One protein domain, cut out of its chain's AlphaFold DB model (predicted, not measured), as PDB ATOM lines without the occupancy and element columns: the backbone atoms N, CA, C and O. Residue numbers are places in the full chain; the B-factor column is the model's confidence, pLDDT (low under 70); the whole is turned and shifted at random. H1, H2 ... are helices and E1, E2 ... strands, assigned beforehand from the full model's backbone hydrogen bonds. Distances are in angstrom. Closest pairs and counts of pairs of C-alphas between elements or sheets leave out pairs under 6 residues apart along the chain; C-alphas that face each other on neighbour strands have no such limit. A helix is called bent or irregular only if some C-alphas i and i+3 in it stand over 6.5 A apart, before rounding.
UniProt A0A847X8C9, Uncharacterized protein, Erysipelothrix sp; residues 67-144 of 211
ATOM      1  N   ASP A  67     126.806 176.024 184.900       85.56
ATOM      2  CA  ASP A  67     127.776 175.459 185.844       85.56
ATOM      3  C   ASP A  67     127.828 173.923 185.766       85.56
ATOM      4  O   ASP A  67     128.910 173.335 185.693       85.56
ATOM      5  N   ASP A  68     126.668 173.269 185.688       85.75
ATOM      6  CA  ASP A  68     126.542 171.824 185.505       85.75
ATOM      7  C   ASP A  68     127.073 171.413 184.134       85.75
ATOM      8  O   ASP A  68     127.796 170.421 184.033       85.75
ATOM      9  N   ILE A  69     126.768 172.179 183.080       90.81
ATOM     10  CA  ILE A  69     127.325 171.940 181.741       90.81
ATOM     11  C   ILE A  69     128.853 171.973 181.813       90.81
ATOM     12  O   ILE A  69     129.509 171.011 181.417       90.81
ATOM     13  N   ARG A  70     129.430 173.032 182.386       90.62
ATOM     14  CA  ARG A  70     130.881 173.197 182.520       90.62
ATOM     15  C   ARG A  70     131.533 172.054 183.293       90.62
ATOM     16  O   ARG A  70     132.591 171.579 182.885       90.62
ATOM     17  N   TYR A  71     130.916 171.607 184.384       89.12
ATOM     18  CA  TYR A  71     131.410 170.470 185.156       89.12
ATOM     19  C   TYR A  71     131.381 169.172 184.337       89.12
ATOM     20  O   TYR A  71     132.356 168.421 184.323       89.12
ATOM     21  N   ASN A  72     130.289 168.918 183.612       90.38
ATOM     22  CA  ASN A  72     130.108 167.682 182.851       90.38
ATOM     23  C   ASN A  72     130.924 167.640 181.546       90.38
ATOM     24  O   ASN A  72     131.284 166.547 181.112       90.38
ATOM     25  N   LEU A  73     131.311 168.789 180.977       92.25
ATOM     26  CA  LEU A  73     132.270 168.868 179.861       92.25
ATOM     27  C   LEU A  73     133.682 168.374 180.233       92.25
ATOM     28  O   LEU A  73     134.471 168.062 179.349       92.25
ATOM     29  N   LEU A  74     134.007 168.289 181.526       89.50
ATOM     30  CA  LEU A  74     135.262 167.718 182.035       89.50
ATOM     31  C   LEU A  74     135.091 166.275 182.543       89.50
ATOM     32  O   LEU A  74     136.020 165.702 183.116       89.50
ATOM     33  N   GLY A  75     133.891 165.712 182.390       85.06
ATOM     34  CA  GLY A  75     133.535 164.384 182.866       85.06
ATOM     35  C   GLY A  75     133.920 163.265 181.899       85.06
ATOM     36  O   GLY A  75     134.779 163.402 181.030       85.06
ATOM     37  N   ASN A  76     133.258 162.119 182.057       85.06
ATOM     38  CA  ASN A  76     133.381 161.007 181.114       85.06
ATOM     39  C   ASN A  76     132.610 161.270 179.802       85.06
ATOM     40  O   ASN A  76     131.832 162.217 179.700       85.06
ATOM     41  N   SER A  77     132.777 160.396 178.806       82.62
ATOM     42  CA  SER A  77     132.165 160.547 177.477       82.62
ATOM     43  C   SER A  77     130.642 160.734 177.501       82.62
ATOM     44  O   SER A  77     130.125 161.561 176.756       82.62
ATOM     45  N   ALA A  78     129.916 160.029 178.376       83.00
ATOM     46  CA  ALA A  78     128.464 160.171 178.494       83.00
ATOM     47  C   ALA A  78     128.063 161.533 179.087       83.00
ATOM     48  O   ALA A  78     127.092 162.148 178.643       83.00
ATOM     49  N   GLN A  79     128.830 162.028 180.063       85.62
ATOM     50  CA  GLN A  79     128.626 163.357 180.644       85.62
ATOM     51  C   GLN A  79     128.907 164.462 179.625       85.62
ATOM     52  O   GLN A  79     128.101 165.383 179.496       85.62
ATOM     53  N   VAL A  80     130.002 164.337 178.872       89.75
ATOM     54  CA  VAL A  80     130.371 165.277 177.806       89.75
ATOM     55  C   VAL A  80     129.293 165.308 176.725       89.75
ATOM     56  O   VAL A  80     128.828 166.389 176.373       89.75
ATOM     57  N   ALA A  81     128.837 164.145 176.250       86.62
ATOM     58  CA  ALA A  81     127.772 164.058 175.251       86.62
ATOM     59  C   ALA A  81     126.485 164.740 175.738       86.62
ATOM     60  O   ALA A  81     125.909 165.561 175.026       86.62
ATOM     61  N   LYS A  82     126.073 164.480 176.986       88.88
ATOM     62  CA  LYS A  82     124.909 165.145 177.589       88.88
ATOM     63  C   LYS A  82     125.105 166.662 177.692       88.88
ATOM     64  O   LYS A  82     124.169 167.416 177.435       88.88
ATOM     65  N   ALA A  83     126.297 167.121 178.065       93.38
ATOM     66  CA  ALA A  83     126.604 168.543 178.194       93.38
ATOM     67  C   ALA A  83     126.572 169.273 176.843       93.38
ATOM     68  O   ALA A  83     125.967 170.339 176.756       93.38
ATOM     69  N   LEU A  84     127.137 168.681 175.788       93.88
ATOM     70  CA  LEU A  84     127.089 169.229 174.428       93.88
ATOM     71  C   LEU A  84     125.653 169.308 173.897       93.88
ATOM     72  O   LEU A  84     125.231 170.372 173.456       93.88
ATOM     73  N   LEU A  85     124.868 168.236 174.048       91.69
ATOM     74  CA  LEU A  85     123.444 168.244 173.691       91.69
ATOM     75  C   LEU A  85     122.655 169.300 174.480       91.69
ATOM     76  O   LEU A  85     121.702 169.889 173.976       91.69
ATOM     77  N   SER A  86     123.040 169.557 175.733       92.06
ATOM     78  CA  SER A  86     122.412 170.606 176.543       92.06
ATOM     79  C   SER A  86     122.736 172.002 176.014       92.06
ATOM     80  O   SER A  86     121.841 172.837 175.967       92.06
ATOM     81  N   LEU A  87     123.982 172.247 175.587       94.69
ATOM     82  CA  LEU A  87     124.382 173.510 174.955       94.69
ATOM     83  C   LEU A  87     123.616 173.758 173.654       94.69
ATOM     84  O   LEU A  87     123.123 174.863 173.454       94.69
ATOM     85  N   GLU A  88     123.476 172.734 172.812       92.62
ATOM     86  CA  GLU A  88     122.747 172.807 171.541       92.62
ATOM     87  C   GLU A  88     121.285 173.248 171.733       92.62
ATOM     88  O   GLU A  88     120.780 174.084 170.987       92.62
ATOM     89  N   ASN A  89     120.624 172.747 172.782       87.75
ATOM     90  CA  ASN A  89     119.210 173.018 173.066       87.75
ATOM     91  C   ASN A  89     118.961 174.285 173.905       87.75
ATOM     92  O   ASN A  89     117.815 174.713 174.068       87.75
ATOM     93  N   LEU A  90     120.008 174.874 174.477       89.31
ATOM     94  CA  LEU A  90     119.910 176.042 175.344       89.31
ATOM     95  C   LEU A  90     120.123 177.321 174.527       89.31
ATOM     96  O   LEU A  90     120.977 177.374 173.652       89.31
ATOM     97  N   ASN A  91     119.365 178.383 174.819       88.19
ATOM     98  CA  ASN A  91     119.629 179.694 174.223       88.19
ATOM     99  C   ASN A  91     120.919 180.262 174.820       88.19
ATOM    100  O   ASN A  91     120.908 180.740 175.956       88.19
ATOM    101  N   LEU A  92     122.006 180.225 174.051       93.56
ATOM    102  CA  LEU A  92     123.343 180.588 174.521       93.56
ATOM    103  C   LEU A  92     123.628 182.096 174.529       93.56
ATOM    104  O   LEU A  92     124.634 182.521 175.089       93.56
ATOM    105  N   ARG A  93     122.747 182.933 173.964       92.81
ATOM    106  CA  ARG A  93     122.949 184.397 173.901       92.81
ATOM    107  C   ARG A  93     123.210 185.067 175.262       92.81
ATOM    108  O   ARG A  93     124.030 185.979 175.296       92.81
ATOM    109  N   PRO A  94     122.560 184.665 176.373       91.75
ATOM    110  CA  PRO A  94     122.849 185.218 177.695       91.75
ATOM    111  C   PRO A  94     124.166 184.726 178.306       91.75
ATOM    112  O   PRO A  94     124.585 185.297 179.303       91.75
ATOM    113  N   TYR A  95     124.780 183.683 177.736       93.50
ATOM    114  CA  TYR A  95     125.910 182.950 178.311       93.50
ATOM    115  C   TYR A  95     127.199 183.090 177.483       93.50
ATOM    116  O   TYR A  95     128.053 182.201 177.468       93.50
ATOM    117  N   ILE A  96     127.313 184.174 176.709       93.19
ATOM    118  CA  ILE A  96     128.455 184.408 175.812       93.19
ATOM    119  C   ILE A  96     129.767 184.494 176.601       93.19
ATOM    120  O   ILE A  96     130.770 183.926 176.169       93.19
ATOM    121  N   ASP A  97     129.767 185.160 177.756       92.50
ATOM    122  CA  ASP A  97     130.970 185.305 178.579       92.50
ATOM    123  C   ASP A  97     131.451 183.937 179.095       92.50
ATOM    124  O   ASP A  97     132.635 183.604 179.015       92.50
ATOM    125  N   GLU A  98     130.520 183.083 179.522       93.12
ATOM    126  CA  GLU A  98     130.790 181.718 179.966       93.12
ATOM    127  C   GLU A  98     131.290 180.824 178.824       93.12
ATOM    128  O   GLU A  98     132.182 179.999 179.033       93.12
ATOM    129  N   LEU A  99     130.762 180.990 177.606       93.38
ATOM    130  CA  LEU A  99     131.267 180.292 176.420       93.38
ATOM    131  C   LEU A  99     132.706 180.695 176.090       93.38
ATOM    132  O   LEU A  99     133.527 179.828 175.784       93.38
ATOM    133  N   ILE A 100     133.033 181.988 176.172       93.06
ATOM    134  CA  ILE A 100     134.400 182.479 175.962       93.06
ATOM    135  C   ILE A 100     135.343 181.850 176.995       93.06
ATOM    136  O   ILE A 100     136.424 181.375 176.637       93.06
ATOM    137  N   ASP A 101     134.933 181.783 178.261       92.12
ATOM    138  CA  ASP A 101     135.719 181.149 179.321       92.12
ATOM    139  C   ASP A 101     135.892 179.637 179.112       92.12
ATOM    140  O   ASP A 101     136.977 179.097 179.363       92.12
ATOM    141  N   LEU A 102     134.866 178.942 178.608       92.81
ATOM    142  CA  LEU A 102     134.968 177.535 178.212       92.81
ATOM    143  C   LEU A 102     135.997 177.354 177.091       92.81
ATOM    144  O   LEU A 102     136.908 176.540 177.223       92.81
ATOM    145  N   LEU A 103     135.924 178.142 176.020       92.69
ATOM    146  CA  LEU A 103     136.832 178.028 174.870       92.69
ATOM    147  C   LEU A 103     138.298 178.342 175.230       92.69
ATOM    148  O   LEU A 103     139.227 177.809 174.617       92.69
ATOM    149  N   ARG A 104     138.518 179.137 176.282       90.81
ATOM    150  CA  ARG A 104     139.839 179.433 176.865       90.81
ATOM    151  C   ARG A 104     140.371 178.354 177.800       90.81
ATOM    152  O   ARG A 104     141.551 178.380 178.156       90.81
ATOM    153  N   ASN A 105     139.528 177.427 178.240       90.38
ATOM    154  CA  ASN A 105     139.898 176.442 179.242       90.38
ATOM    155  C   ASN A 105     140.827 175.370 178.654       90.38
ATOM    156  O   ASN A 105     140.414 174.521 177.865       90.38
ATOM    157  N   ASN A 106     142.082 175.357 179.104       87.69
ATOM    158  CA  ASN A 106     143.081 174.369 178.681       87.69
ATOM    159  C   ASN A 106     142.792 172.940 179.168       87.69
ATOM    160  O   ASN A 106     143.421 172.008 178.678       87.69
ATOM    161  N   ALA A 107     141.881 172.753 180.128       89.88
ATOM    162  CA  ALA A 107     141.455 171.423 180.562       89.88
ATOM    163  C   ALA A 107     140.444 170.777 179.601       89.88
ATOM    164  O   ALA A 107     140.272 169.561 179.642       89.88
ATOM    165  N   LEU A 108     139.776 171.565 178.748       93.06
ATOM    166  CA  LEU A 108     138.899 171.027 177.712       93.06
ATOM    167  C   LEU A 108     139.721 170.557 176.518       93.06
ATOM    168  O   LEU A 108     140.617 171.269 176.051       93.06
ATOM    169  N   SER A 109     139.380 169.372 176.013       93.56
ATOM    170  CA  SER A 109     139.985 168.846 174.795       93.56
ATOM    171  C   SER A 109     139.637 169.723 173.596       93.56
ATOM    172  O   SER A 109     138.594 170.384 173.552       93.56
ATOM    173  N   ASP A 110     140.511 169.706 172.595       95.12
ATOM    174  CA  ASP A 110     140.290 170.471 171.372       95.12
ATOM    175  C   ASP A 110     139.043 169.982 170.628       95.12
ATOM    176  O   ASP A 110     138.298 170.799 170.104       95.12
ATOM    177  N   GLU A 111     138.740 168.681 170.672       94.12
ATOM    178  CA  GLU A 111     137.497 168.112 170.132       94.12
ATOM    179  C   GLU A 111     136.251 168.773 170.740       94.12
ATOM    180  O   GLU A 111     135.364 169.215 170.013       94.12
ATOM    181  N   ILE A 112     136.207 168.920 172.069       95.56
ATOM    182  CA  ILE A 112     135.078 169.560 172.757       95.56
ATOM    183  C   ILE A 112     134.983 171.039 172.375       95.56
ATOM    184  O   ILE A 112     133.891 171.533 172.103       95.56
ATOM    185  N   LYS A 113     136.110 171.755 172.309       96.06
ATOM    186  CA  LYS A 113     136.118 173.166 171.889       96.06
ATOM    187  C   LYS A 113     135.591 173.331 170.467       96.06
ATOM    188  O   LYS A 113     134.805 174.239 170.223       96.06
ATOM    189  N   ARG A 114     135.977 172.447 169.542       96.31
ATOM    190  CA  ARG A 114     135.492 172.455 168.152       96.31
ATOM    191  C   ARG A 114     133.983 172.206 168.084       96.31
ATOM    192  O   ARG A 114     133.301 172.922 167.360       96.31
ATOM    193  N   MET A 115     133.447 171.297 168.901       96.50
ATOM    194  CA  MET A 115     131.994 171.106 169.030       96.50
ATOM    195  C   MET A 115     131.284 172.357 169.565       96.50
ATOM    196  O   MET A 115     130.255 172.752 169.031       96.50
ATOM    197  N   ILE A 116     131.839 173.019 170.586       96.38
ATOM    198  CA  ILE A 116     131.264 174.263 171.130       96.38
ATOM    199  C   ILE A 116     131.263 175.375 170.074       96.38
ATOM    200  O   ILE A 116     130.283 176.109 169.961       96.38
ATOM    201  N   LEU A 117     132.337 175.499 169.289       96.56
ATOM    202  CA  LEU A 117     132.415 176.453 168.181       96.56
ATOM    203  C   LEU A 117     131.343 176.176 167.115       96.56
ATOM    204  O   LEU A 117     130.718 177.122 166.643       96.56
ATOM    205  N   LEU A 118     131.107 174.904 166.774       96.19
ATOM    206  CA  LEU A 118     130.071 174.506 165.819       96.19
ATOM    207  C   LEU A 118     128.674 174.873 166.343       96.19
ATOM    208  O   LEU A 118     127.926 175.548 165.649       96.19
ATOM    209  N   ILE A 119     128.373 174.548 167.604       96.31
ATOM    210  CA  ILE A 119     127.101 174.905 168.257       96.31
ATOM    211  C   ILE A 119     126.902 176.431 168.288       96.31
ATOM    212  O   ILE A 119     125.814 176.937 168.015       96.31
ATOM    213  N   ALA A 120     127.952 177.193 168.613       96.19
ATOM    214  CA  ALA A 120     127.893 178.654 168.635       96.19
ATOM    215  C   ALA A 120     127.620 179.248 167.241       96.19
ATOM    216  O   ALA A 120     126.894 180.239 167.125       96.19
ATOM    217  N   MET A 121     128.185 178.639 166.198       95.50
ATOM    218  CA  MET A 121     127.944 178.997 164.803       95.50
ATOM    219  C   MET A 121     126.506 178.655 164.380       95.50
ATOM    220  O   MET A 121     125.823 179.519 163.837       95.50
ATOM    221  N   GLU A 122     126.015 177.449 164.682       94.69
ATOM    222  CA  GLU A 122     124.647 176.997 164.365       94.69
ATOM    223  C   GLU A 122     123.563 177.857 165.032       94.69
ATOM    224  O   GLU A 122     122.512 178.102 164.444       94.69
ATOM    225  N   GLN A 123     123.821 178.371 166.239       94.12
ATOM    226  CA  GLN A 123     122.924 179.311 166.925       94.12
ATOM    227  C   GLN A 123     123.074 180.777 166.467       94.12
ATOM    228  O   GLN A 123     122.453 181.676 167.055       94.12
ATOM    229  N   GLU A 124     123.890 181.043 165.442       94.88
ATOM    230  CA  GLU A 124     124.150 182.378 164.891       94.88
ATOM    231  C   GLU A 124     124.572 183.380 165.984       94.88
ATOM    232  O   GLU A 124     124.022 184.488 166.130       94.88
ATOM    233  N   LEU A 125     125.509 182.961 166.841       94.31
ATOM    234  CA  LEU A 125     126.086 183.829 167.862       94.31
ATOM    235  C   LEU A 125     127.121 184.772 167.233       94.31
ATOM    236  O   LEU A 125     127.832 184.420 166.299       94.31
ATOM    237  N   CYS A 126     127.220 185.991 167.766       94.25
ATOM    238  CA  CYS A 126     128.149 187.010 167.277       94.25
ATOM    239  C   CYS A 126     128.966 187.550 168.449       94.25
ATOM    240  O   CYS A 126     128.468 188.343 169.252       94.25
ATOM    241  N   PHE A 127     130.201 187.070 168.567       93.69
ATOM    242  CA  PHE A 127     131.170 187.510 169.565       93.69
ATOM    243  C   PHE A 127     132.593 187.183 169.103       93.69
ATOM    244  O   PHE A 127     132.813 186.251 168.326       93.69
ATOM    245  N   GLU A 128     133.564 187.950 169.598       94.25
ATOM    246  CA  GLU A 128     134.978 187.636 169.408       94.25
ATOM    247  C   GLU A 128     135.371 186.487 170.340       94.25
ATOM    248  O   GLU A 128     135.298 186.591 171.567       94.25
ATOM    249  N   CYS A 129     135.784 185.375 169.746       90.00
ATOM    250  CA  CYS A 129     136.242 184.198 170.451       90.00
ATOM    251  C   CYS A 129     137.770 184.175 170.484       90.00
ATOM    252  O   CYS A 129     138.417 184.351 169.455       90.00
ATOM    253  N   PHE A 130     138.337 183.872 171.655       91.56
ATOM    254  CA  PHE A 130     139.739 183.479 171.785       91.56
ATOM    255  C   PHE A 130     139.802 182.025 172.250       91.56
ATOM    256  O   PHE A 130     139.339 181.710 173.347       91.56
ATOM    257  N   VAL A 131     140.394 181.158 171.433       94.00
ATOM    258  CA  VAL A 131     140.458 179.708 171.658       94.00
ATOM    259  C   VAL A 131     141.892 179.213 171.484       94.00
ATOM    260  O   VAL A 131     142.647 179.731 170.662       94.00
ATOM    261  N   VAL A 132     142.278 178.198 172.256       89.25
ATOM    262  CA  VAL A 132     143.539 177.472 172.052       89.25
ATOM    263  C   VAL A 132     143.215 176.113 171.449       89.25
ATOM    264  O   VAL A 132     142.547 175.317 172.111       89.25
ATOM    265  N   LEU A 133     143.688 175.867 170.225       92.38
ATOM    266  CA  LEU A 133     143.560 174.602 169.489       92.38
ATOM    267  C   LEU A 133     144.954 174.143 169.062       92.38
ATOM    268  O   LEU A 133     145.765 174.965 168.636       92.38
ATOM    269  N   ASP A 134     145.264 172.857 169.190       90.88
ATOM    270  CA  ASP A 134     146.556 172.271 168.815       90.88
ATOM    271  C   ASP A 134     147.752 173.011 169.455       90.88
ATOM    272  O   ASP A 134     148.804 173.218 168.842       90.88
ATOM    273  N   ASN A 135     147.575 173.452 170.709       86.62
ATOM    274  CA  ASN A 135     148.507 174.295 171.473       86.62
ATOM    275  C   ASN A 135     148.826 175.666 170.841       86.62
ATOM    276  O   ASN A 135     149.840 176.285 171.178       86.62
ATOM    277  N   LYS A 136     147.977 176.163 169.939       90.06
ATOM    278  CA  LYS A 136     148.113 177.473 169.295       90.06
ATOM    279  C   LYS A 136     146.908 178.360 169.617       90.06
ATOM    280  O   LYS A 136     145.775 177.889 169.562       90.06
ATOM    281  N   PRO A 137     147.132 179.636 169.969       90.94
ATOM    282  CA  PRO A 137     146.047 180.577 170.204       90.94
ATOM    283  C   PRO A 137     145.488 181.113 168.881       90.94
ATOM    284  O   PRO A 137     146.247 181.475 167.980       90.94
ATOM    285  N   TYR A 138     144.168 181.233 168.809       93.69
ATOM    286  CA  TYR A 138     143.432 181.802 167.685       93.69
ATOM    287  C   TYR A 138     142.403 182.817 168.188       93.69
ATOM    288  O   TYR A 138     141.828 182.634 169.262       93.69
ATOM    289  N   SER A 139     142.182 183.879 167.406       93.00
ATOM    290  CA  SER A 139     141.113 184.858 167.628       93.00
ATOM    291  C   SER A 139     140.332 185.061 166.337       93.00
ATOM    292  O   SER A 139     140.945 185.251 165.285       93.00
ATOM    293  N   PHE A 140     139.008 184.999 166.411       93.00
ATOM    294  CA  PHE A 140     138.096 185.217 165.286       93.00
ATOM    295  C   PHE A 140     136.692 185.543 165.807       93.00
ATOM    296  O   PHE A 140     136.370 185.262 166.963       93.00
ATOM    297  N   ASN A 141     135.840 186.126 164.962       94.12
ATOM    298  CA  ASN A 141     134.419 186.243 165.275       94.12
ATOM    299  C   ASN A 141     133.708 184.930 164.924       94.12
ATOM    300  O   ASN A 141     133.969 184.359 163.865       94.12
ATOM    301  N   ILE A 142     132.798 184.463 165.782       94.38
ATOM    302  CA  ILE A 142     131.962 183.289 165.481       94.38
ATOM    303  C   ILE A 142     131.162 183.486 164.188       94.38
ATOM    304  O   ILE A 142     131.016 182.540 163.420       94.38
ATOM    305  N   SER A 143     130.721 184.714 163.893       92.81
ATOM    306  CA  SER A 143     129.975 185.018 162.666       92.81
ATOM    307  C   SER A 143     130.788 184.872 161.378       92.81
ATOM    308  O   SER A 143     130.203 184.851 160.300       92.81
ATOM    309  N   ASP A 144     132.119 184.822 161.477       93.38
ATOM    310  CA  ASP A 144     133.016 184.700 160.324       93.38
ATOM    311  C   ASP A 144     133.364 183.231 160.023       93.38
ATOM    312  O   ASP A 144     134.055 182.943 159.041       93.38
TER     313      ASP A 144
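What this domain is: This is residues 67 to 144 of the 211 residues of an uncharacterized protein of Erysipelothrix sp (UniProt A0A847X8C9). Look for a small helical body with a strand hairpin at one side: H4 lies in the middle, H2 runs alongside it, and the hairpin of E1 and E2 lies on the other side of H4, with E1 nearer to the helices. H1 packs on H2, while H3 lies near both H4 and E1. The printed part has 78 residues with four named helices, then two antiparallel strands in the order E1 - E2; the class is mixed. It is compact, with a radius of gyration of the C-alphas of 11.6 A and spans of 31 by 29 by 17 A.

Where its parts are: Find C-alpha 67 at (127.776, 175.459, 185.844), where H1, residues 67 to 72, begins. H2 is residues 77 to 89, 18.5 A long; H3 is residues 93 to 104, 17.9 A, irregular, with C-alphas 94 and 97 8.2 A apart. H4, residues 110 to 122, starts at (140.290, 170.471, 171.372) and measures 18.3 A. E1, residues 128 to 133, spans 15.6 A, and E2, residues 136 to 141, spans 16.8 A, ending at (134.419, 186.243, 165.275).

How they stand to each other: H1 and H2 form a helical hairpin and touch, closest at C-alphas 69 and 83, 5.0 A. H2 touches H4 with residues 84 to 88 alone, closest at C-alphas 88 and 119, 5.8 A, at a shallow tilt of 18 degrees. H3 and H4, also a helical hairpin, only just touch, with 3 pairs of C-alphas within 8 A, the closest being 103 and 113, 5.7 A. The closest C-alphas of H3 and E1 are 103 and 131, 5.1 A. In the hairpin of E1 and E2, look at N 129 and O 140, 2.8 A. Every O i to N i+4 pair is within hydrogen-bond range in H1, H2 and H4; H3 has 6 of 8.

The domain as a whole: The C-alphas of Asn 76 and Asp 144 are farthest apart, 31.5 A. The printed part has no cut, its links between named elements are tight, and no printed residue is under 70 in pLDDT.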